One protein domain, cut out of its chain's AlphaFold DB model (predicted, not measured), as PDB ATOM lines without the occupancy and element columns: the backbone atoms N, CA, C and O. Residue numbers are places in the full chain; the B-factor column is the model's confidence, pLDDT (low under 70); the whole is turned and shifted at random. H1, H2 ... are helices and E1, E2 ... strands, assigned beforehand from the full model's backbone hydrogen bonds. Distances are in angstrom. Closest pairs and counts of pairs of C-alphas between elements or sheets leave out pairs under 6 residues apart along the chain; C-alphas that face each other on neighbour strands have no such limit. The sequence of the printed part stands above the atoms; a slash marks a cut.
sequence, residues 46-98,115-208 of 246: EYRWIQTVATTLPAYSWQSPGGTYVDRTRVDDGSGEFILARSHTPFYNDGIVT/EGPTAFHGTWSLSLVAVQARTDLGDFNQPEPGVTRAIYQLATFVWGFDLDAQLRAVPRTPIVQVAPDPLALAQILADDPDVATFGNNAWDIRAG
ATOM      1  N   GLU A  46     437.960 333.080 659.945       87.25
ATOM      2  CA  GLU A  46     436.622 332.531 659.697       87.25
ATOM      3  C   GLU A  46     435.523 333.515 660.090       87.25
ATOM      4  O   GLU A  46     435.686 334.320 661.012       87.25
ATOM      5  N   TYR A  47     434.384 333.426 659.401       89.38
ATOM      6  CA  TYR A  47     433.192 334.172 659.784       89.38
ATOM      7  C   TYR A  47     432.563 333.570 661.040       89.38
ATOM      8  O   TYR A  47     432.451 332.347 661.182       89.38
ATOM      9  N   ARG A  48     432.128 334.442 661.946       89.62
ATOM     10  CA  ARG A  48     431.364 334.099 663.146       89.62
ATOM     11  C   ARG A  48     430.301 335.155 663.411       89.62
ATOM     12  O   ARG A  48     430.398 336.291 662.948       89.62
ATOM     13  N   TRP A  49     429.304 334.767 664.188       90.50
ATOM     14  CA  TRP A  49     428.320 335.678 664.744       90.50
ATOM     15  C   TRP A  49     428.698 336.021 666.181       90.50
ATOM     16  O   TRP A  49     429.147 335.150 666.920       90.50
ATOM     17  N   ILE A  50     428.496 337.267 666.594       90.38
ATOM     18  CA  ILE A  50     428.408 337.645 668.008       90.38
ATOM     19  C   ILE A  50     427.048 338.295 668.196       90.38
ATOM     20  O   ILE A  50     426.738 339.274 667.515       90.38
ATOM     21  N   GLN A  51     426.242 337.757 669.104       89.88
ATOM     22  CA  GLN A  51     424.956 338.345 669.448       89.88
ATOM     23  C   GLN A  51     425.050 339.047 670.799       89.88
ATOM     24  O   GLN A  51     425.625 338.515 671.746       89.88
ATOM     25  N   THR A  52     424.464 340.234 670.898       89.44
ATOM     26  CA  THR A  52     424.310 340.959 672.157       89.44
ATOM     27  C   THR A  52     422.855 341.330 672.385       89.44
ATOM     28  O   THR A  52     422.113 341.593 671.436       89.44
ATOM     29  N   VAL A  53     422.456 341.403 673.650       85.94
ATOM     30  CA  VAL A  53     421.116 341.798 674.074       85.94
ATOM     31  C   VAL A  53     421.202 342.935 675.083       85.94
ATOM     32  O   VAL A  53     421.977 342.866 676.035       85.94
ATOM     33  N   ALA A  54     420.399 343.970 674.872       86.69
ATOM     34  CA  ALA A  54     420.174 345.045 675.827       86.69
ATOM     35  C   ALA A  54     418.699 345.047 676.219       86.69
ATOM     36  O   ALA A  54     417.833 345.028 675.344       86.69
ATOM     37  N   THR A  55     418.392 345.081 677.510       80.00
ATOM     38  CA  THR A  55     417.010 345.111 678.004       80.00
ATOM     39  C   THR A  55     416.827 346.201 679.046       80.00
ATOM     40  O   THR A  55     417.728 346.542 679.814       80.00
ATOM     41  N   THR A  56     415.626 346.771 679.087       78.44
ATOM     42  CA  THR A  56     415.278 347.798 680.082       78.44
ATOM     43  C   THR A  56     415.105 347.257 681.489       78.44
ATOM     44  O   THR A  56     415.316 347.988 682.454       78.44
ATOM     45  N   LEU A  57     414.777 345.973 681.606       77.69
ATOM     46  CA  LEU A  57     414.807 345.203 682.842       77.69
ATOM     47  C   LEU A  57     415.646 343.939 682.601       77.69
ATOM     48  O   LEU A  57     415.633 343.443 681.474       77.69
ATOM     49  N   PRO A  58     416.371 343.415 683.603       74.00
ATOM     50  CA  PRO A  58     417.117 342.164 683.470       74.00
ATOM     51  C   PRO A  58     416.234 341.022 682.947       74.00
ATOM     52  O   PRO A  58     415.173 340.773 683.513       74.00
ATOM     53  N   ALA A  59     416.665 340.333 681.885       69.81
ATOM     54  CA  ALA A  59     416.002 339.117 681.397       69.81
ATOM     55  C   ALA A  59     416.439 337.864 682.178       69.81
ATOM     56  O   ALA A  59     415.797 336.821 682.084       69.81
ATOM     57  N   TYR A  60     417.540 337.978 682.924       71.44
ATOM     58  CA  TYR A  60     418.063 336.972 683.835       71.44
ATOM     59  C   TYR A  60     418.603 337.647 685.100       71.44
ATOM     60  O   TYR A  60     419.134 338.755 685.023       71.44
ATOM     61  N   SER A  61     418.575 336.949 686.230       73.62
ATOM     62  CA  SER A  61     418.994 337.443 687.551       73.62
ATOM     63  C   SER A  61     420.431 337.953 687.632       73.62
ATOM     64  O   SER A  61     420.740 338.797 688.469       73.62
ATOM     65  N   TRP A  62     421.312 337.468 686.758       76.38
ATOM     66  CA  TRP A  62     422.708 337.902 686.673       76.38
ATOM     67  C   TRP A  62     422.910 339.190 685.873       76.38
ATOM     68  O   TRP A  62     423.992 339.775 685.907       76.38
ATOM     69  N   GLN A  63     421.896 339.632 685.127       77.12
ATOM     70  CA  GLN A  63     421.960 340.871 684.366       77.12
ATOM     71  C   GLN A  63     421.645 342.065 685.267       77.12
ATOM     72  O   GLN A  63     420.733 342.042 686.090       77.12
ATOM     73  N   SER A  64     422.381 343.152 685.069       77.38
ATOM     74  CA  SER A  64     422.054 344.450 685.652       77.38
ATOM     75  C   SER A  64     421.044 345.193 684.767       77.38
ATOM     76  O   SER A  64     421.086 345.059 683.539       77.38
ATOM     77  N   PRO A  65     420.141 346.002 685.350       75.12
ATOM     78  CA  PRO A  65     419.205 346.811 684.573       75.12
ATOM     79  C   PRO A  65     419.928 347.766 683.615       75.12
ATOM     80  O   PRO A  65     420.848 348.471 684.025       75.12
ATOM     81  N   GLY A  66     419.492 347.818 682.353       75.75
ATOM     82  CA  GLY A  66     420.058 348.713 681.337       75.75
ATOM     83  C   GLY A  66     421.434 348.304 680.800       75.75
ATOM     84  O   GLY A  66     422.024 349.067 680.037       75.75
ATOM     85  N   GLY A  67     421.945 347.131 681.185       82.38
ATOM     86  CA  GLY A  67     423.178 346.575 680.634       82.38
ATOM     87  C   GLY A  67     422.984 345.945 679.252       82.38
ATOM     88  O   GLY A  67     421.884 345.520 678.890       82.38
ATOM     89  N   THR A  68     424.085 345.850 678.506       87.31
ATOM     90  CA  THR A  68     424.179 345.086 677.257       87.31
ATOM     91  C   THR A  68     425.091 343.892 677.491       87.31
ATOM     92  O   THR A  68     426.191 344.055 678.009       87.31
ATOM     93  N   TYR A  69     424.652 342.702 677.096       84.00
ATOM     94  CA  TYR A  69     425.355 341.453 677.385       84.00
ATOM     95  C   TYR A  69     425.526 340.607 676.139       84.00
ATOM     96  O   TYR A  69     424.652 340.608 675.271       84.00
ATOM     97  N   VAL A  70     426.607 339.826 676.084       86.81
ATOM     98  CA  VAL A  70     426.745 338.784 675.068       86.81
ATOM     99  C   VAL A  70     425.697 337.711 675.314       86.81
ATOM    100  O   VAL A  70     425.545 337.180 676.422       86.81
ATOM    101  N   ASP A  71     424.971 337.409 674.253       82.00
ATOM    102  CA  ASP A  71     423.887 336.463 674.251       82.00
ATOM    103  C   ASP A  71     424.401 335.035 674.007       82.00
ATOM    104  O   ASP A  71     424.960 334.735 672.953       82.00
ATOM    105  N   ARG A  72     424.224 334.158 675.004       77.69
ATOM    106  CA  ARG A  72     424.676 332.763 674.983       77.69
ATOM    107  C   ARG A  72     424.031 331.934 676.085       77.69
ATOM    108  O   ARG A  72     423.570 332.461 677.099       77.69
ATOM    109  N   THR A  73     424.122 330.617 675.938       74.44
ATOM    110  CA  THR A  73     423.811 329.687 677.024       74.44
ATOM    111  C   THR A  73     424.865 329.803 678.116       74.44
ATOM    112  O   THR A  73     426.057 329.570 677.900       74.44
ATOM    113  N   ARG A  74     424.400 330.143 679.313       76.00
ATOM    114  CA  ARG A  74     425.215 330.294 680.509       76.00
ATOM    115  C   ARG A  74     424.979 329.148 681.490       76.00
ATOM    116  O   ARG A  74     423.890 328.574 681.519       76.00
ATOM    117  N   VAL A  75     426.002 328.800 682.264       75.56
ATOM    118  CA  VAL A  75     425.939 327.789 683.327       75.56
ATOM    119  C   VAL A  75     426.486 328.370 684.626       75.56
ATOM    120  O   VAL A  75     427.435 329.152 684.608       75.56
ATOM    121  N   ASP A  76     425.855 328.000 685.735       75.25
ATOM    122  CA  ASP A  76     426.392 328.238 687.073       75.25
ATOM    123  C   ASP A  76     427.562 327.269 687.289       75.25
ATOM    124  O   ASP A  76     427.433 326.068 687.022       75.25
ATOM    125  N   ASP A  77     428.708 327.787 687.722       73.19
ATOM    126  CA  ASP A  77     429.885 326.977 688.046       73.19
ATOM    127  C   ASP A  77     429.800 326.333 689.446       73.19
ATOM    128  O   ASP A  77     430.711 325.621 689.874       73.19
ATOM    129  N   GLY A  78     428.684 326.546 690.150       72.50
ATOM    130  CA  GLY A  78     428.405 326.037 691.486       72.50
ATOM    131  C   GLY A  78     428.913 326.944 692.607       72.50
ATOM    132  O   GLY A  78     428.674 326.631 693.774       72.50
ATOM    133  N   SER A  79     429.595 328.049 692.284       71.62
ATOM    134  CA  SER A  79     430.031 329.050 693.265       71.62
ATOM    135  C   SER A  79     428.939 330.068 693.597       71.62
ATOM    136  O   SER A  79     429.017 330.717 694.639       71.62
ATOM    137  N   GLY A  80     427.932 330.231 692.728       64.88
ATOM    138  CA  GLY A  80     426.927 331.294 692.830       64.88
ATOM    139  C   GLY A  80     427.479 332.712 692.615       64.88
ATOM    140  O   GLY A  80     426.702 333.665 692.600       64.88
ATOM    141  N   GLU A  81     428.796 332.862 692.439       59.06
ATOM    142  CA  GLU A  81     429.480 334.137 692.198       59.06
ATOM    143  C   GLU A  81     429.844 334.323 690.718       59.06
ATOM    144  O   GLU A  81     429.962 335.459 690.256       59.06
ATOM    145  N   PHE A  82     429.963 333.228 689.956       70.56
ATOM    146  CA  PHE A  82     430.344 333.261 688.547       70.56
ATOM    147  C   PHE A  82     429.365 332.491 687.665       70.56
ATOM    148  O   PHE A  82     429.047 331.324 687.887       70.56
ATOM    149  N   ILE A  83     428.919 333.161 686.605       73.69
ATOM    150  CA  ILE A  83     428.131 332.540 685.547       73.69
ATOM    151  C   ILE A  83     428.934 332.578 684.256       73.69
ATOM    152  O   ILE A  83     429.131 333.641 683.654       73.69
ATOM    153  N   LEU A  84     429.331 331.394 683.803       72.12
ATOM    154  CA  LEU A  84     430.225 331.222 682.669       72.12
ATOM    155  C   LEU A  84     429.446 330.863 681.403       72.12
ATOM    156  O   LEU A  84     428.375 330.247 681.444       72.12
ATOM    157  N   ALA A  85     429.981 331.253 680.251       75.62
ATOM    158  CA  ALA A  85     429.521 330.743 678.967       75.62
ATOM    159  C   ALA A  85     429.744 329.227 678.909       75.62
ATOM    160  O   ALA A  85     430.856 328.765 679.143       75.62
ATOM    161  N   ARG A  86     428.726 328.447 678.518       73.44
ATOM    162  CA  ARG A  86     428.840 326.978 678.407       73.44
ATOM    163  C   ARG A  86     430.014 326.526 677.525       73.44
ATOM    164  O   ARG A  86     430.584 325.469 677.768       73.44
ATOM    165  N   SER A  87     430.340 327.298 676.495       72.56
ATOM    166  CA  SER A  87     431.374 326.995 675.504       72.56
ATOM    167  C   SER A  87     432.618 327.857 675.609       72.56
ATOM    168  O   SER A  87     433.508 327.734 674.776       72.56
ATOM    169  N   HIS A  88     432.697 328.738 676.603       74.69
ATOM    170  CA  HIS A  88     433.833 329.633 676.776       74.69
ATOM    171  C   HIS A  88     434.191 330.479 675.526       74.69
ATOM    172  O   HIS A  88     435.361 330.701 675.217       74.69
ATOM    173  N   THR A  89     433.196 330.972 674.780       78.00
ATOM    174  CA  THR A  89     433.434 331.805 673.587       78.00
ATOM    175  C   THR A  89     432.348 332.868 673.383       78.00
ATOM    176  O   THR A  89     431.226 332.684 673.871       78.00
ATOM    177  N   PRO A  90     432.654 334.021 672.738       81.38
ATOM    178  CA  PRO A  90     431.648 335.059 672.533       81.38
ATOM    179  C   PRO A  90     430.811 334.765 671.287       81.38
ATOM    180  O   PRO A  90     429.894 335.521 670.970       81.38
ATOM    181  N   PHE A  91     431.155 333.701 670.555       84.94
ATOM    182  CA  PHE A  91     430.535 333.388 669.288       84.94
ATOM    183  C   PHE A  91     429.191 332.700 669.475       84.94
ATOM    184  O   PHE A  91     428.994 331.789 670.275       84.94
ATOM    185  N   TYR A  92     428.255 333.168 668.675       77.50
ATOM    186  CA  TYR A  92     426.904 332.679 668.597       77.50
ATOM    187  C   TYR A  92     426.888 331.385 667.766       77.50
ATOM    188  O   TYR A  92     427.215 331.414 666.580       77.50
ATOM    189  N   ASN A  93     426.610 330.260 668.440       67.06
ATOM    190  CA  ASN A  93     426.159 328.949 667.922       67.06
ATOM    191  C   ASN A  93     426.280 327.818 668.966       67.06
ATOM    192  O   ASN A  93     425.795 326.716 668.735       67.06
ATOM    193  N   ASP A  94     426.856 328.056 670.144       58.00
ATOM    194  CA  ASP A  94     427.130 326.983 671.118       58.00
ATOM    195  C   ASP A  94     425.941 326.497 671.967       58.00
ATOM    196  O   ASP A  94     426.100 325.940 673.058       58.00
ATOM    197  N   GLY A  95     424.715 326.702 671.501       45.97
ATOM    198  CA  GLY A  95     423.546 326.281 672.267       45.97
ATOM    199  C   GLY A  95     422.197 326.536 671.628       45.97
ATOM    200  O   GLY A  95     421.188 326.278 672.282       45.97
ATOM    201  N   ILE A  96     422.160 327.026 670.388       53.31
ATOM    202  CA  ILE A  96     420.910 327.253 669.669       53.31
ATOM    203  C   ILE A  96     420.864 326.333 668.455       53.31
ATOM    204  O   ILE A  96     421.848 326.184 667.736       53.31
ATOM    205  N   VAL A  97     419.716 325.684 668.258       54.34
ATOM    206  CA  VAL A  97     419.449 324.856 667.082       54.34
ATOM    207  C   VAL A  97     419.373 325.778 665.869       54.34
ATOM    208  O   VAL A  97     418.391 326.495 665.685       54.34
ATOM    209  N   THR A  98     420.418 325.766 665.050       60.09
ATOM    210  CA  THR A  98     420.411 326.421 663.744       60.09
ATOM    211  C   THR A  98     419.601 325.590 662.742       60.09
ATOM    212  O   THR A  98     419.691 324.364 662.773       60.09
ATOM    213  N   GLU A 115     412.708 335.266 683.395       47.66
ATOM    214  CA  GLU A 115     412.425 335.727 684.767       47.66
ATOM    215  C   GLU A 115     411.375 336.859 684.803       47.66
ATOM    216  O   GLU A 115     411.510 337.875 684.133       47.66
ATOM    217  N   GLY A 116     410.353 336.692 685.656       51.25
ATOM    218  CA  GLY A 116     409.453 337.749 686.147       51.25
ATOM    219  C   GLY A 116     408.228 338.099 685.271       51.25
ATOM    220  O   GLY A 116     408.384 338.383 684.093       51.25
ATOM    221  N   PRO A 117     406.993 338.181 685.819       53.41
ATOM    222  CA  PRO A 117     405.756 338.470 685.066       53.41
ATOM    223  C   PRO A 117     405.608 339.940 684.613       53.41
ATOM    224  O   PRO A 117     404.492 340.448 684.495       53.41
ATOM    225  N   THR A 118     406.710 340.656 684.392       62.25
ATOM    226  CA  THR A 118     406.671 342.085 684.064       62.25
ATOM    227  C   THR A 118     407.090 342.286 682.621       62.25
ATOM    228  O   THR A 118     408.170 341.864 682.224       62.25
ATOM    229  N   ALA A 119     406.236 342.957 681.848       70.69
ATOM    230  CA  ALA A 119     406.565 343.331 680.486       70.69
ATOM    231  C   ALA A 119     407.859 344.160 680.452       70.69
ATOM    232  O   ALA A 119     408.031 345.086 681.251       70.69
ATOM    233  N   PHE A 120     408.748 343.855 679.514       76.62
ATOM    234  CA  PHE A 120     409.960 344.631 679.272       76.62
ATOM    235  C   PHE A 120     410.229 344.738 677.780       76.62
ATOM    236  O   PHE A 120     409.663 344.005 676.977       76.62
ATOM    237  N   HIS A 121     411.102 345.665 677.410       81.44
ATOM    238  CA  HIS A 121     411.557 345.808 676.035       81.44
ATOM    239  C   HIS A 121     413.070 345.726 675.965       81.44
ATOM    240  O   HIS A 121     413.775 346.088 676.919       81.44
ATOM    241  N   GLY A 122     413.550 345.255 674.826       82.12
ATOM    242  CA  GLY A 122     414.960 345.092 674.562       82.12
ATOM    243  C   GLY A 122     415.311 345.278 673.100       82.12
ATOM    244  O   GLY A 122     414.468 345.502 672.231       82.12
ATOM    245  N   THR A 123     416.606 345.234 672.846       85.94
ATOM    246  CA  THR A 123     417.205 345.319 671.525       85.94
ATOM    247  C   THR A 123     418.252 344.236 671.410       85.94
ATOM    248  O   THR A 123     419.133 344.111 672.263       85.94
ATOM    249  N   TRP A 124     418.158 343.469 670.338       87.12
ATOM    250  CA  TRP A 124     419.191 342.537 669.943       87.12
ATOM    251  C   TRP A 124     420.052 343.119 668.851       87.12
ATOM    252  O   TRP A 124     419.577 343.862 667.993       87.12
ATOM    253  N   SER A 125     421.329 342.766 668.901       90.88
ATOM    254  CA  SER A 125     422.295 343.082 667.861       90.88
ATOM    255  C   SER A 125     423.043 341.815 667.480       90.88
ATOM    256  O   SER A 125     423.647 341.177 668.337       90.88
ATOM    257  N   LEU A 126     423.024 341.467 666.199       92.31
ATOM    258  CA  LEU A 126     423.782 340.366 665.620       92.31
ATOM    259  C   LEU A 126     424.916 340.952 664.781       92.31
ATOM    260  O   LEU A 126     424.679 341.578 663.748       92.31
ATOM    261  N   SER A 127     426.150 340.786 665.243       94.06
ATOM    262  CA  SER A 127     427.344 341.272 664.557       94.06
ATOM    263  C   SER A 127     428.006 340.156 663.761       94.06
ATOM    264  O   SER A 127     428.413 339.147 664.339       94.06
ATOM    265  N   LEU A 128     428.148 340.355 662.448       93.38
ATOM    266  CA  LEU A 128     428.993 339.509 661.610       93.38
ATOM    267  C   LEU A 128     430.441 339.907 661.848       93.38
ATOM    268  O   LEU A 128     430.799 341.077 661.674       93.38
ATOM    269  N   VAL A 129     431.276 338.937 662.195       93.50
ATOM    270  CA  VAL A 129     432.696 339.167 662.443       93.50
ATOM    271  C   VAL A 129     433.570 338.207 661.640       93.50
ATOM    272  O   VAL A 129     433.156 337.089 661.340       93.50
ATOM    273  N   ALA A 130     434.789 338.635 661.312       91.75
ATOM    274  CA  ALA A 130     435.870 337.755 660.879       91.75
ATOM    275  C   ALA A 130     436.884 337.598 662.016       91.75
ATOM    276  O   ALA A 130     437.423 338.584 662.519       91.75
ATOM    277  N   VAL A 131     437.148 336.362 662.419       88.44
ATOM    278  CA  VAL A 131     437.960 336.040 663.598       88.44
ATOM    279  C   VAL A 131     439.236 335.357 663.149       88.44
ATOM    280  O   VAL A 131     439.178 334.420 662.360       88.44
ATOM    281  N   GLN A 132     440.380 335.805 663.657       86.12
ATOM    282  CA  GLN A 132     441.661 335.146 663.420       86.12
ATOM    283  C   GLN A 132     441.699 333.800 664.144       86.12
ATOM    284  O   GLN A 132     441.431 333.781 665.335       86.12
ATOM    285  N   ALA A 133     442.060 332.704 663.480       77.25
ATOM    286  CA  ALA A 133     442.257 331.370 664.046       77.25
ATOM    287  C   ALA A 133     443.315 331.350 665.159       77.25
ATOM    288  O   ALA A 133     444.163 332.241 665.248       77.25
ATOM    289  N   ARG A 134     443.276 330.304 665.989       73.69
ATOM    290  CA  ARG A 134     444.372 329.996 666.916       73.69
ATOM    291  C   ARG A 134     445.627 329.583 666.151       73.69
ATOM    292  O   ARG A 134     445.537 329.091 665.024       73.69
ATOM    293  N   THR A 135     446.789 329.780 666.768       67.44
ATOM    294  CA  THR A 135     448.069 329.361 666.174       67.44
ATOM    295  C   THR A 135     448.335 327.858 666.321       67.44
ATOM    296  O   THR A 135     449.085 327.284 665.529       67.44
ATOM    297  N   ASP A 136     447.692 327.206 667.292       62.47
ATOM    298  CA  ASP A 136     447.731 325.766 667.530       62.47
ATOM    299  C   ASP A 136     446.471 325.056 666.992       62.47
ATOM    300  O   ASP A 136     445.450 325.680 666.711       62.47
ATOM    301  N   LEU A 137     446.521 323.723 666.853       56.28
ATOM    302  CA  LEU A 137     445.386 322.882 666.416       56.28
ATOM    303  C   LEU A 137     444.251 322.790 667.469       56.28
ATOM    304  O   LEU A 137     443.548 321.783 667.530       56.28
ATOM    305  N   GLY A 138     444.116 323.788 668.346       60.28
ATOM    306  CA  GLY A 138     443.071 323.848 669.362       60.28
ATOM    307  C   GLY A 138     441.715 324.282 668.802       60.28
ATOM    308  O   GLY A 138     441.584 324.670 667.641       60.28
ATOM    309  N   ASP A 139     440.693 324.261 669.659       66.12
ATOM    310  CA  ASP A 139     439.342 324.684 669.285       66.12
ATOM    311  C   ASP A 139     439.322 326.162 668.875       66.12
ATOM    312  O   ASP A 139     439.609 327.048 669.685       66.12
ATOM    313  N   PHE A 140     438.929 326.434 667.625       67.31
ATOM    314  CA  PHE A 140     438.908 327.778 667.028       67.31
ATOM    315  C   PHE A 140     438.186 328.814 667.903       67.31
ATOM    316  O   PHE A 140     438.569 329.986 667.935       67.31
ATOM    317  N   ASN A 141     437.144 328.390 668.617       66.44
ATOM    318  CA  ASN A 141     436.281 329.264 669.402       66.44
ATOM    319  C   ASN A 141     436.905 329.712 670.739       66.44
ATOM    320  O   ASN A 141     436.444 330.698 671.306       66.44
ATOM    321  N   GLN A 142     437.959 329.052 671.224       69.31
ATOM    322  CA  GLN A 142     438.549 329.344 672.536       69.31
ATOM    323  C   GLN A 142     439.577 330.486 672.482       69.31
ATOM    324  O   GLN A 142     440.353 330.556 671.520       69.31
ATOM    325  N   PRO A 143     439.657 331.348 673.511       66.38
ATOM    326  CA  PRO A 143     440.773 332.278 673.652       66.38
ATOM    327  C   PRO A 143     442.106 331.515 673.756       66.38
ATOM    328  O   PRO A 143     442.172 330.416 674.309       66.38
ATOM    329  N   GLU A 144     443.179 332.088 673.206       71.69
ATOM    330  CA  GLU A 144     444.529 331.522 673.288       71.69
ATOM    331  C   GLU A 144     445.255 332.154 674.492       71.69
ATOM    332  O   GLU A 144     445.464 333.369 674.506       71.69
ATOM    333  N   PRO A 145     445.609 331.386 675.544       69.38
ATOM    334  CA  PRO A 145     446.201 331.965 676.746       69.38
ATOM    335  C   PRO A 145     447.481 332.752 676.445       69.38
ATOM    336  O   PRO A 145     448.436 332.218 675.886       69.38
ATOM    337  N   GLY A 146     447.517 334.021 676.856       72.06
ATOM    338  CA  GLY A 146     448.674 334.898 676.651       72.06
ATOM    339  C   GLY A 146     448.803 335.484 675.241       72.06
ATOM    340  O   GLY A 146     449.785 336.178 674.982       72.06
ATOM    341  N   VAL A 147     447.830 335.249 674.354       76.06
ATOM    342  CA  VAL A 147     447.808 335.782 672.987       76.06
ATOM    343  C   VAL A 147     446.483 336.491 672.728       76.06
ATOM    344  O   VAL A 147     445.405 335.938 672.926       76.06
ATOM    345  N   THR A 148     446.562 337.725 672.234       78.94
ATOM    346  CA  THR A 148     445.387 338.480 671.796       78.94
ATOM    347  C   THR A 148     445.079 338.162 670.333       78.94
ATOM    348  O   THR A 148     445.945 338.319 669.470       78.94
ATOM    349  N   ARG A 149     443.847 337.732 670.038       83.06
ATOM    350  CA  ARG A 149     443.378 337.414 668.676       83.06
ATOM    351  C   ARG A 149     442.520 338.541 668.111       83.06
ATOM    352  O   ARG A 149     441.694 339.110 668.820       83.06
ATOM    353  N   ALA A 150     442.675 338.842 666.822       87.25
ATOM    354  CA  ALA A 150     441.884 339.890 666.178       87.25
ATOM    355  C   ALA A 150     440.461 339.416 665.816       87.25
ATOM    356  O   ALA A 150     440.283 338.355 665.208       87.25
ATOM    357  N   ILE A 151     439.464 340.246 666.127       90.12
ATOM    358  CA  ILE A 151     438.078 340.144 665.657       90.12
ATOM    359  C   ILE A 151     437.776 341.391 664.826       90.12
ATOM    360  O   ILE A 151     437.788 342.506 665.337       90.12
ATOM    361  N   TYR A 152     437.471 341.210 663.548       93.19
ATOM    362  CA  TYR A 152     437.066 342.288 662.651       93.19
ATOM    363  C   TYR A 152     435.543 342.328 662.566       93.19
ATOM    364  O   TYR A 152     434.935 341.409 662.019       93.19
ATOM    365  N   GLN A 153     434.920 343.369 663.111       93.31
ATOM    366  CA  GLN A 153     433.480 343.575 663.021       93.31
ATOM    367  C   GLN A 153     433.116 344.139 661.647       93.31
ATOM    368  O   GLN A 153     433.523 345.241 661.276       93.31
ATOM    369  N   LEU A 154     432.349 343.358 660.887       92.56
ATOM    370  CA  LEU A 154     432.053 343.629 659.482       92.56
ATOM    371  C   LEU A 154     430.720 344.356 659.310       92.56
ATOM    372  O   LEU A 154     430.607 345.276 658.503       92.56
ATOM    373  N   ALA A 155     429.705 343.936 660.061       91.38
ATOM    374  CA  ALA A 155     428.381 344.542 660.060       91.38
ATOM    375  C   ALA A 155     427.626 344.186 661.336       91.38
ATOM    376  O   ALA A 155     427.912 343.163 661.958       91.38
ATOM    377  N   THR A 156     426.617 344.988 661.666       92.38
ATOM    378  CA  THR A 156     425.707 344.723 662.780       92.38
ATOM    379  C   THR A 156     424.265 344.868 662.317       92.38
ATOM    380  O   THR A 156     423.910 345.836 661.646       92.38
ATOM    381  N   PHE A 157     423.433 343.898 662.679       91.12
ATOM    382  CA  PHE A 157     422.001 343.877 662.413       91.12
ATOM    383  C   PHE A 157     421.257 344.022 663.731       91.12
ATOM    384  O   PHE A 157     421.529 343.276 664.666       91.12
ATOM    385  N   VAL A 158     420.344 344.981 663.815       89.38
ATOM    386  CA  VAL A 158     419.669 345.358 665.059       89.38
ATOM    387  C   VAL A 158     418.166 345.197 664.909       89.38
ATOM    388  O   VAL A 158     417.598 345.605 663.894       89.38
ATOM    389  N   TRP A 159     417.516 344.630 665.925       86.62
ATOM    390  CA  TRP A 159     416.059 344.573 666.009       86.62
ATOM    391  C   TRP A 159     415.561 344.681 667.452       86.62
ATOM    392  O   TRP A 159     416.150 344.142 668.389       86.62
ATOM    393  N   GLY A 160     414.466 345.419 667.629       84.56
ATOM    394  CA  GLY A 160     413.792 345.611 668.904       84.56
ATOM    395  C   GLY A 160     412.681 344.593 669.138       84.56
ATOM    396  O   GLY A 160     412.013 344.142 668.201       84.56
ATOM    397  N   PHE A 161     412.445 344.284 670.408       80.00
ATOM    398  CA  PHE A 161     411.385 343.385 670.851       80.00
ATOM    399  C   PHE A 161     410.774 343.853 672.174       80.00
ATOM    400  O   PHE A 161     411.419 344.538 672.969       80.00
ATOM    401  N   ASP A 162     409.537 343.430 672.411       78.56
ATOM    402  CA  ASP A 162     408.876 343.452 673.717       78.56
ATOM    403  C   ASP A 162     408.643 342.058 674.214       78.56
ATOM    404  O   ASP A 162     408.299 341.230 673.393       78.56
ATOM    405  N   LEU A 163     408.695 341.826 675.521       74.88
ATOM    406  CA  LEU A 163     407.965 340.732 676.147       74.88
ATOM    407  C   LEU A 163     406.704 341.293 676.809       74.88
ATOM    408  O   LEU A 163     406.786 342.243 677.589       74.88
ATOM    409  N   ASP A 164     405.538 340.727 676.502       72.06
ATOM    410  CA  ASP A 164     404.287 341.074 677.179       72.06
ATOM    411  C   ASP A 164     404.174 340.415 678.570       72.06
ATOM    412  O   ASP A 164     405.060 339.694 679.028       72.06
ATOM    413  N   ALA A 165     403.063 340.653 679.273       73.88
ATOM    414  CA  ALA A 165     402.820 340.070 680.598       73.88
ATOM    415  C   ALA A 165     402.698 338.529 680.592       73.88
ATOM    416  O   ALA A 165     402.675 337.907 681.653       73.88
ATOM    417  N   GLN A 166     402.590 337.910 679.413       71.25
ATOM    418  CA  GLN A 166     402.595 336.466 679.196       71.25
ATOM    419  C   GLN A 166     403.966 335.967 678.702       71.25
ATOM    420  O   GLN A 166     404.073 334.811 678.299       71.25
ATOM    421  N   LEU A 167     405.003 336.814 678.749       67.31
ATOM    422  CA  LEU A 167     406.349 336.550 678.229       67.31
ATOM    423  C   LEU A 167     406.373 336.271 676.720       67.31
ATOM    424  O   LEU A 167     407.299 335.637 676.214       67.31
ATOM    425  N   ARG A 168     405.365 336.746 675.979       69.94
ATOM    426  CA  ARG A 168     405.345 336.651 674.519       69.94
ATOM    427  C   ARG A 168     406.153 337.772 673.929       69.94
ATOM    428  O   ARG A 168     405.896 338.940 674.220       69.94
ATOM    429  N   ALA A 169     407.099 337.394 673.081       69.88
ATOM    430  CA  ALA A 169     407.872 338.378 672.374       69.88
ATOM    431  C   ALA A 169     407.076 338.980 671.212       69.88
ATOM    432  O   ALA A 169     406.549 338.240 670.387       69.88
ATOM    433  N   VAL A 170     407.017 340.307 671.135       72.19
ATOM    434  CA  VAL A 170     406.373 341.056 670.053       72.19
ATOM    435  C   VAL A 170     407.441 341.861 669.313       72.19
ATOM    436  O   VAL A 170     408.173 342.632 669.947       72.19
ATOM    437  N   PRO A 171     407.583 341.692 667.987       71.75
ATOM    438  CA  PRO A 171     408.583 342.426 667.233       71.75
ATOM    439  C   PRO A 171     408.199 343.909 667.161       71.75
ATOM    440  O   PRO A 171     407.098 344.257 666.735       71.75
ATOM    441  N   ARG A 172     409.102 344.802 667.591       65.88
ATOM    442  CA  ARG A 172     408.853 346.259 667.613       65.88
ATOM    443  C   ARG A 172     409.354 346.973 666.364       65.88
ATOM    444  O   ARG A 172     408.845 348.042 666.028       65.88
ATOM    445  N   THR A 173     410.374 346.433 665.701       66.06
ATOM    446  CA  THR A 173     411.031 347.086 664.564       66.06
ATOM    447  C   THR A 173     411.483 346.061 663.532       66.06
ATOM    448  O   THR A 173     411.936 344.988 663.923       66.06
ATOM    449  N   PRO A 174     411.463 346.397 662.231       70.75
ATOM    450  CA  PRO A 174     412.159 345.592 661.235       70.75
ATOM    451  C   PRO A 174     413.653 345.512 661.566       70.75
ATOM    452  O   PRO A 174     414.197 346.376 662.257       70.75
ATOM    453  N   ILE A 175     414.316 344.482 661.052       82.69
ATOM    454  CA  ILE A 175     415.761 344.314 661.206       82.69
ATOM    455  C   ILE A 175     416.463 345.385 660.373       82.69
ATOM    456  O   ILE A 175     416.221 345.508 659.170       82.69
ATOM    457  N   VAL A 176     417.337 346.159 661.012       87.19
ATOM    458  CA  VAL A 176     418.096 347.235 660.369       87.19
ATOM    459  C   VAL A 176     419.580 346.920 660.442       87.19
ATOM    460  O   VAL A 176     420.103 346.601 661.506       87.19
ATOM    461  N   GLN A 177     420.278 347.044 659.314       88.31
ATOM    462  CA  GLN A 177     421.735 347.042 659.312       88.31
ATOM    463  C   GLN A 177     422.248 348.413 659.771       88.31
ATOM    464  O   GLN A 177     421.872 349.442 659.209       88.31
ATOM    465  N   VAL A 178     423.135 348.418 660.760       87.75
ATOM    466  CA  VAL A 178     423.828 349.611 661.259       87.75
ATOM    467  C   VAL A 178     425.333 349.491 661.019       87.75
ATOM    468  O   VAL A 178     425.851 348.415 660.705       87.75
ATOM    469  N   ALA A 179     426.037 350.618 661.127       86.00
ATOM    470  CA  ALA A 179     427.491 350.625 661.039       86.00
ATOM    471  C   ALA A 179     428.104 349.819 662.203       86.00
ATOM    472  O   ALA A 179     427.574 349.889 663.314       86.00
ATOM    473  N   PRO A 180     429.196 349.069 661.970       89.12
ATOM    474  CA  PRO A 180     429.916 348.398 663.046       89.12
ATOM    475  C   PRO A 180     430.498 349.425 664.031       89.12
ATOM    476  O   PRO A 180     430.963 350.491 663.623       89.12
ATOM    477  N   ASP A 181     430.495 349.078 665.317       92.19
ATOM    478  CA  ASP A 181     431.074 349.864 666.409       92.19
ATOM    479  C   ASP A 181     431.993 348.956 667.251       92.19
ATOM    480  O   ASP A 181     431.558 348.360 668.246       92.19
ATOM    481  N   PRO A 182     433.264 348.796 666.836       90.75
ATOM    482  CA  PRO A 182     434.187 347.873 667.489       90.75
ATOM    483  C   PRO A 182     434.522 348.307 668.918       90.75
ATOM    484  O   PRO A 182     434.810 347.454 669.754       90.75
ATOM    485  N   LEU A 183     434.462 349.611 669.213       90.62
ATOM    486  CA  LEU A 183     434.702 350.142 670.553       90.62
ATOM    487  C   LEU A 183     433.563 349.760 671.495       90.62
ATOM    488  O   LEU A 183     433.824 349.280 672.598       90.62
ATOM    489  N   ALA A 184     432.313 349.919 671.055       90.56
ATOM    490  CA  ALA A 184     431.163 349.478 671.836       90.56
ATOM    491  C   ALA A 184     431.179 347.959 672.050       90.56
ATOM    492  O   ALA A 184     430.943 347.501 673.166       90.56
ATOM    493  N   LEU A 185     431.507 347.172 671.018       90.38
ATOM    494  CA  LEU A 185     431.602 345.718 671.153       90.38
ATOM    495  C   LEU A 185     432.728 345.303 672.110       90.38
ATOM    496  O   LEU A 185     432.500 344.456 672.969       90.38
ATOM    497  N   ALA A 186     433.909 345.919 672.013       88.69
ATOM    498  CA  ALA A 186     435.006 345.677 672.951       88.69
ATOM    499  C   ALA A 186     434.591 345.986 674.395       88.69
ATOM    500  O   ALA A 186     434.845 345.183 675.287       88.69
ATOM    501  N   GLN A 187     433.889 347.102 674.617       87.31
ATOM    502  CA  GLN A 187     433.390 347.466 675.941       87.31
ATOM    503  C   GLN A 187     432.368 346.447 676.471       87.31
ATOM    504  O   GLN A 187     432.453 346.051 677.626       87.31
ATOM    505  N   ILE A 188     431.453 345.959 675.625       87.94
ATOM    506  CA  ILE A 188     430.488 344.915 676.013       87.94
ATOM    507  C   ILE A 188     431.202 343.622 676.425       87.94
ATOM    508  O   ILE A 188     430.806 342.996 677.404       87.94
ATOM    509  N   LEU A 189     432.250 343.215 675.699       85.12
ATOM    510  CA  LEU A 189     433.046 342.037 676.065       85.12
ATOM    511  C   LEU A 189     433.819 342.251 677.375       85.12
ATOM    512  O   LEU A 189     433.900 341.332 678.185       85.12
ATOM    513  N   ALA A 190     434.345 343.461 677.591       81.94
ATOM    514  CA  ALA A 190     435.061 343.844 678.805       81.94
ATOM    515  C   ALA A 190     434.177 343.814 680.056       81.94
ATOM    516  O   ALA A 190     434.626 343.385 681.119       81.94
ATOM    517  N   ASP A 191     432.942 344.294 679.913       80.69
ATOM    518  CA  ASP A 191     431.964 344.415 680.993       80.69
ATOM    519  C   ASP A 191     431.173 343.115 681.214       80.69
ATOM    520  O   ASP A 191     430.337 343.037 682.119       80.69
ATOM    521  N   ASP A 192     431.412 342.083 680.400       81.00
ATOM    522  CA  ASP A 192     430.748 340.799 680.559       81.00
ATOM    523  C   ASP A 192     431.215 340.113 681.860       81.00
ATOM    524  O   ASP A 192     432.420 340.001 682.100       81.00
ATOM    525  N   PRO A 193     430.293 339.603 682.704       75.12
ATOM    526  CA  PRO A 193     430.652 339.019 684.000       75.12
ATOM    527  C   PRO A 193     431.572 337.787 683.906       75.12
ATOM    528  O   PRO A 193     432.175 337.396 684.902       75.12
ATOM    529  N   ASP A 194     431.723 337.184 682.725       72.88
ATOM    530  CA  ASP A 194     432.670 336.093 682.475       72.88
ATOM    531  C   ASP A 194     434.023 336.626 681.955       72.88
ATOM    532  O   ASP A 194     434.453 336.392 680.821       72.88
ATOM    533  N   VAL A 195     434.714 337.379 682.812       64.75
ATOM    534  CA  VAL A 195     435.978 338.062 682.479       64.75
ATOM    535  C   VAL A 195     437.098 337.074 682.128       64.75
ATOM    536  O   VAL A 195     437.990 337.395 681.348       64.75
ATOM    537  N   ALA A 196     437.069 335.852 682.670       58.50
ATOM    538  CA  ALA A 196     438.071 334.827 682.363       58.50
ATOM    539  C   ALA A 196     437.974 334.335 680.910       58.50
ATOM    540  O   ALA A 196     438.982 333.957 680.314       58.50
ATOM    541  N   THR A 197     436.773 334.380 680.340       61.09
ATOM    542  CA  THR A 197     436.508 333.932 678.978       61.09
ATOM    543  C   THR A 197     436.541 335.089 677.963       61.09
ATOM    544  O   THR A 197     436.944 334.898 676.811       61.09
ATOM    545  N   PHE A 198     436.161 336.306 678.378       64.31
ATOM    546  CA  PHE A 198     435.994 337.474 677.488       64.31
ATOM    547  C   PHE A 198     436.872 338.671 677.813       64.31
ATOM    548  O   PHE A 198     436.795 339.679 677.115       64.31
ATOM    549  N   GLY A 199     437.715 338.569 678.839       56.94
ATOM    550  CA  GLY A 199     438.542 339.674 679.291       56.94
ATOM    551  C   GLY A 199     439.364 340.266 678.149       56.94
ATOM    552  O   GLY A 199     439.925 339.534 677.330       56.94
ATOM    553  N   ASN A 200     439.460 341.598 678.143       52.81
ATOM    554  CA  ASN A 200     440.106 342.462 677.140       52.81
ATOM    555  C   ASN A 200     441.494 342.036 676.630       52.81
ATOM    556  O   ASN A 200     441.991 342.601 675.662       52.81
ATOM    557  N   ASN A 201     442.146 341.068 677.267       58.56
ATOM    558  CA  ASN A 201     443.462 340.581 676.868       58.56
ATOM    559  C   ASN A 201     443.396 339.451 675.827       58.56
ATOM    560  O   ASN A 201     444.407 339.163 675.189       58.56
ATOM    561  N   ALA A 202     442.241 338.802 675.653       72.00
ATOM    562  CA  ALA A 202     442.097 337.677 674.729       72.00
ATOM    563  C   ALA A 202     441.704 338.104 673.305       72.00
ATOM    564  O   ALA A 202     442.046 337.412 672.342       72.00
ATOM    565  N   TRP A 203     441.030 339.249 673.157       82.25
ATOM    566  CA  TRP A 203     440.446 339.691 671.889       82.25
ATOM    567  C   TRP A 203     440.756 341.161 671.600       82.25
ATOM    568  O   TRP A 203     440.591 342.015 672.464       82.25
ATOM    569  N   ASP A 204     441.157 341.453 670.365       87.00
ATOM    570  CA  ASP A 204     441.336 342.810 669.845       87.00
ATOM    571  C   ASP A 204     440.273 343.080 668.774       87.00
ATOM    572  O   ASP A 204     440.282 342.453 667.710       87.00
ATOM    573  N   ILE A 205     439.324 343.973 669.072       88.56
ATOM    574  CA  ILE A 205     438.178 344.252 668.201       88.56
ATOM    575  C   ILE A 205     438.500 345.417 667.265       88.56
ATOM    576  O   ILE A 205     438.816 346.525 667.695       88.56
ATOM    577  N   ARG A 206     438.371 345.178 665.962       89.62
ATOM    578  CA  ARG A 206     438.718 346.114 664.886       89.62
ATOM    579  C   ARG A 206     437.539 346.305 663.939       89.62
ATOM    580  O   ARG A 206     436.678 345.438 663.828       89.62
ATOM    581  N   ALA A 207     437.516 347.426 663.225       83.06
ATOM    582  CA  ALA A 207     436.615 347.630 662.090       83.06
ATOM    583  C   ALA A 207     437.294 347.243 660.766       83.06
ATOM    584  O   ALA A 207     438.523 347.202 660.676       83.06
ATOM    585  N   GLY A 208     436.481 347.030 659.730       83.62
ATOM    586  CA  GLY A 208     436.942 346.799 658.360       83.62
ATOM    587  C   GLY A 208     437.302 345.343 658.076       83.62
ATOM    588  O   GLY A 208     436.942 344.440 658.828       83.62
TER     589      GLY A 208
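This is residues 46 to 98 and 115 to 208 of the 246 residues of an uncharacterized protein of Planctomycetales bacterium 71-10 (UniProt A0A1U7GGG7). A strongly twisted, curved sheet has three long strands side by side, E1, E5 and E6, with the short strands E2, E7, E8 and E9 at its edges, and it curls round helix H1. The small hairpin of E3 and E4 makes a second sheet set away from the large one, and the short helix H2 comes near E4. The printed part has 147 residues, in the order E1 E2 E3 E4 E5 E6 E7 E8 H1 H2 E9; the class is mostly strand, with under half of the residues in named elements. The large sheet is branched and mixed. The whole is compact, with a radius of gyration of the C-alphas of 15.6 A and spans of 49 by 39 by 28 A.

E1, residues 46 to 55, and E2, residues 68 to 70, form an antiparallel hairpin, with N 53 and O 69 at 2.8 A. E3, residues 74 to 76, and E4, residues 83 to 85, form another, with N 75 and O 84 at 2.9 A. E5, residues 120 to 132, is antiparallel to E1, on the other side of it from E2, with N 50 and O 127 at 2.9 A. E6, residues 149 to 163, bends by 73 degrees at residue 154; it is antiparallel to E5, with N 126 and O 157 at 2.8 A. On the other side of E6 from E5, its pairing is staggered: E9, residues 203 to 207, is parallel, with N 151 and O 204 at 2.8 A; E8, residues 176 to 178, is antiparallel, with N 158 and O 176 at 2.8 A; E7, residues 169 to 171, is antiparallel, with N 170 and O 162 at 2.8 A. E5, E6 and E7 form a meander, each strand the antiparallel neighbour of the one before. H1, residues 182 to 190, is on this sheet; its closest C-alphas to E9 are those of Pro 182 and Ile 205, 5.4 A apart. H2, residues 195 to 198, is not on it; H1 and H2 are close but not clearly touching, with C-alphas 189 and 198 5.6 A apart. In H1 every O i to N i+4 pair is within hydrogen-bond range; H2 is too short for one.

E1 begins at C-alpha 46, (436.622, 332.531, 659.697), and is 29.6 A long. E5 measures 36.7 A, E6 36.3 A, H1 12.0 A and E9 13.2 A, ending at C-alpha 207, (436.615, 347.630, 662.090).

The C-alphas farthest apart, those of Asp 136 and Ala 165, are 48.9 A apart. Residues 99 to 114 are not printed, and C-alphas 98 and 115 are 24.3 A apart across the cut. The links E1 to E2 and E5 to E6 are long. Mean pLDDT of the printed part is 77.2; 35 residues are under 70, among them 93 to 98, 115 to 118, 135 to 143 and 195 to 201.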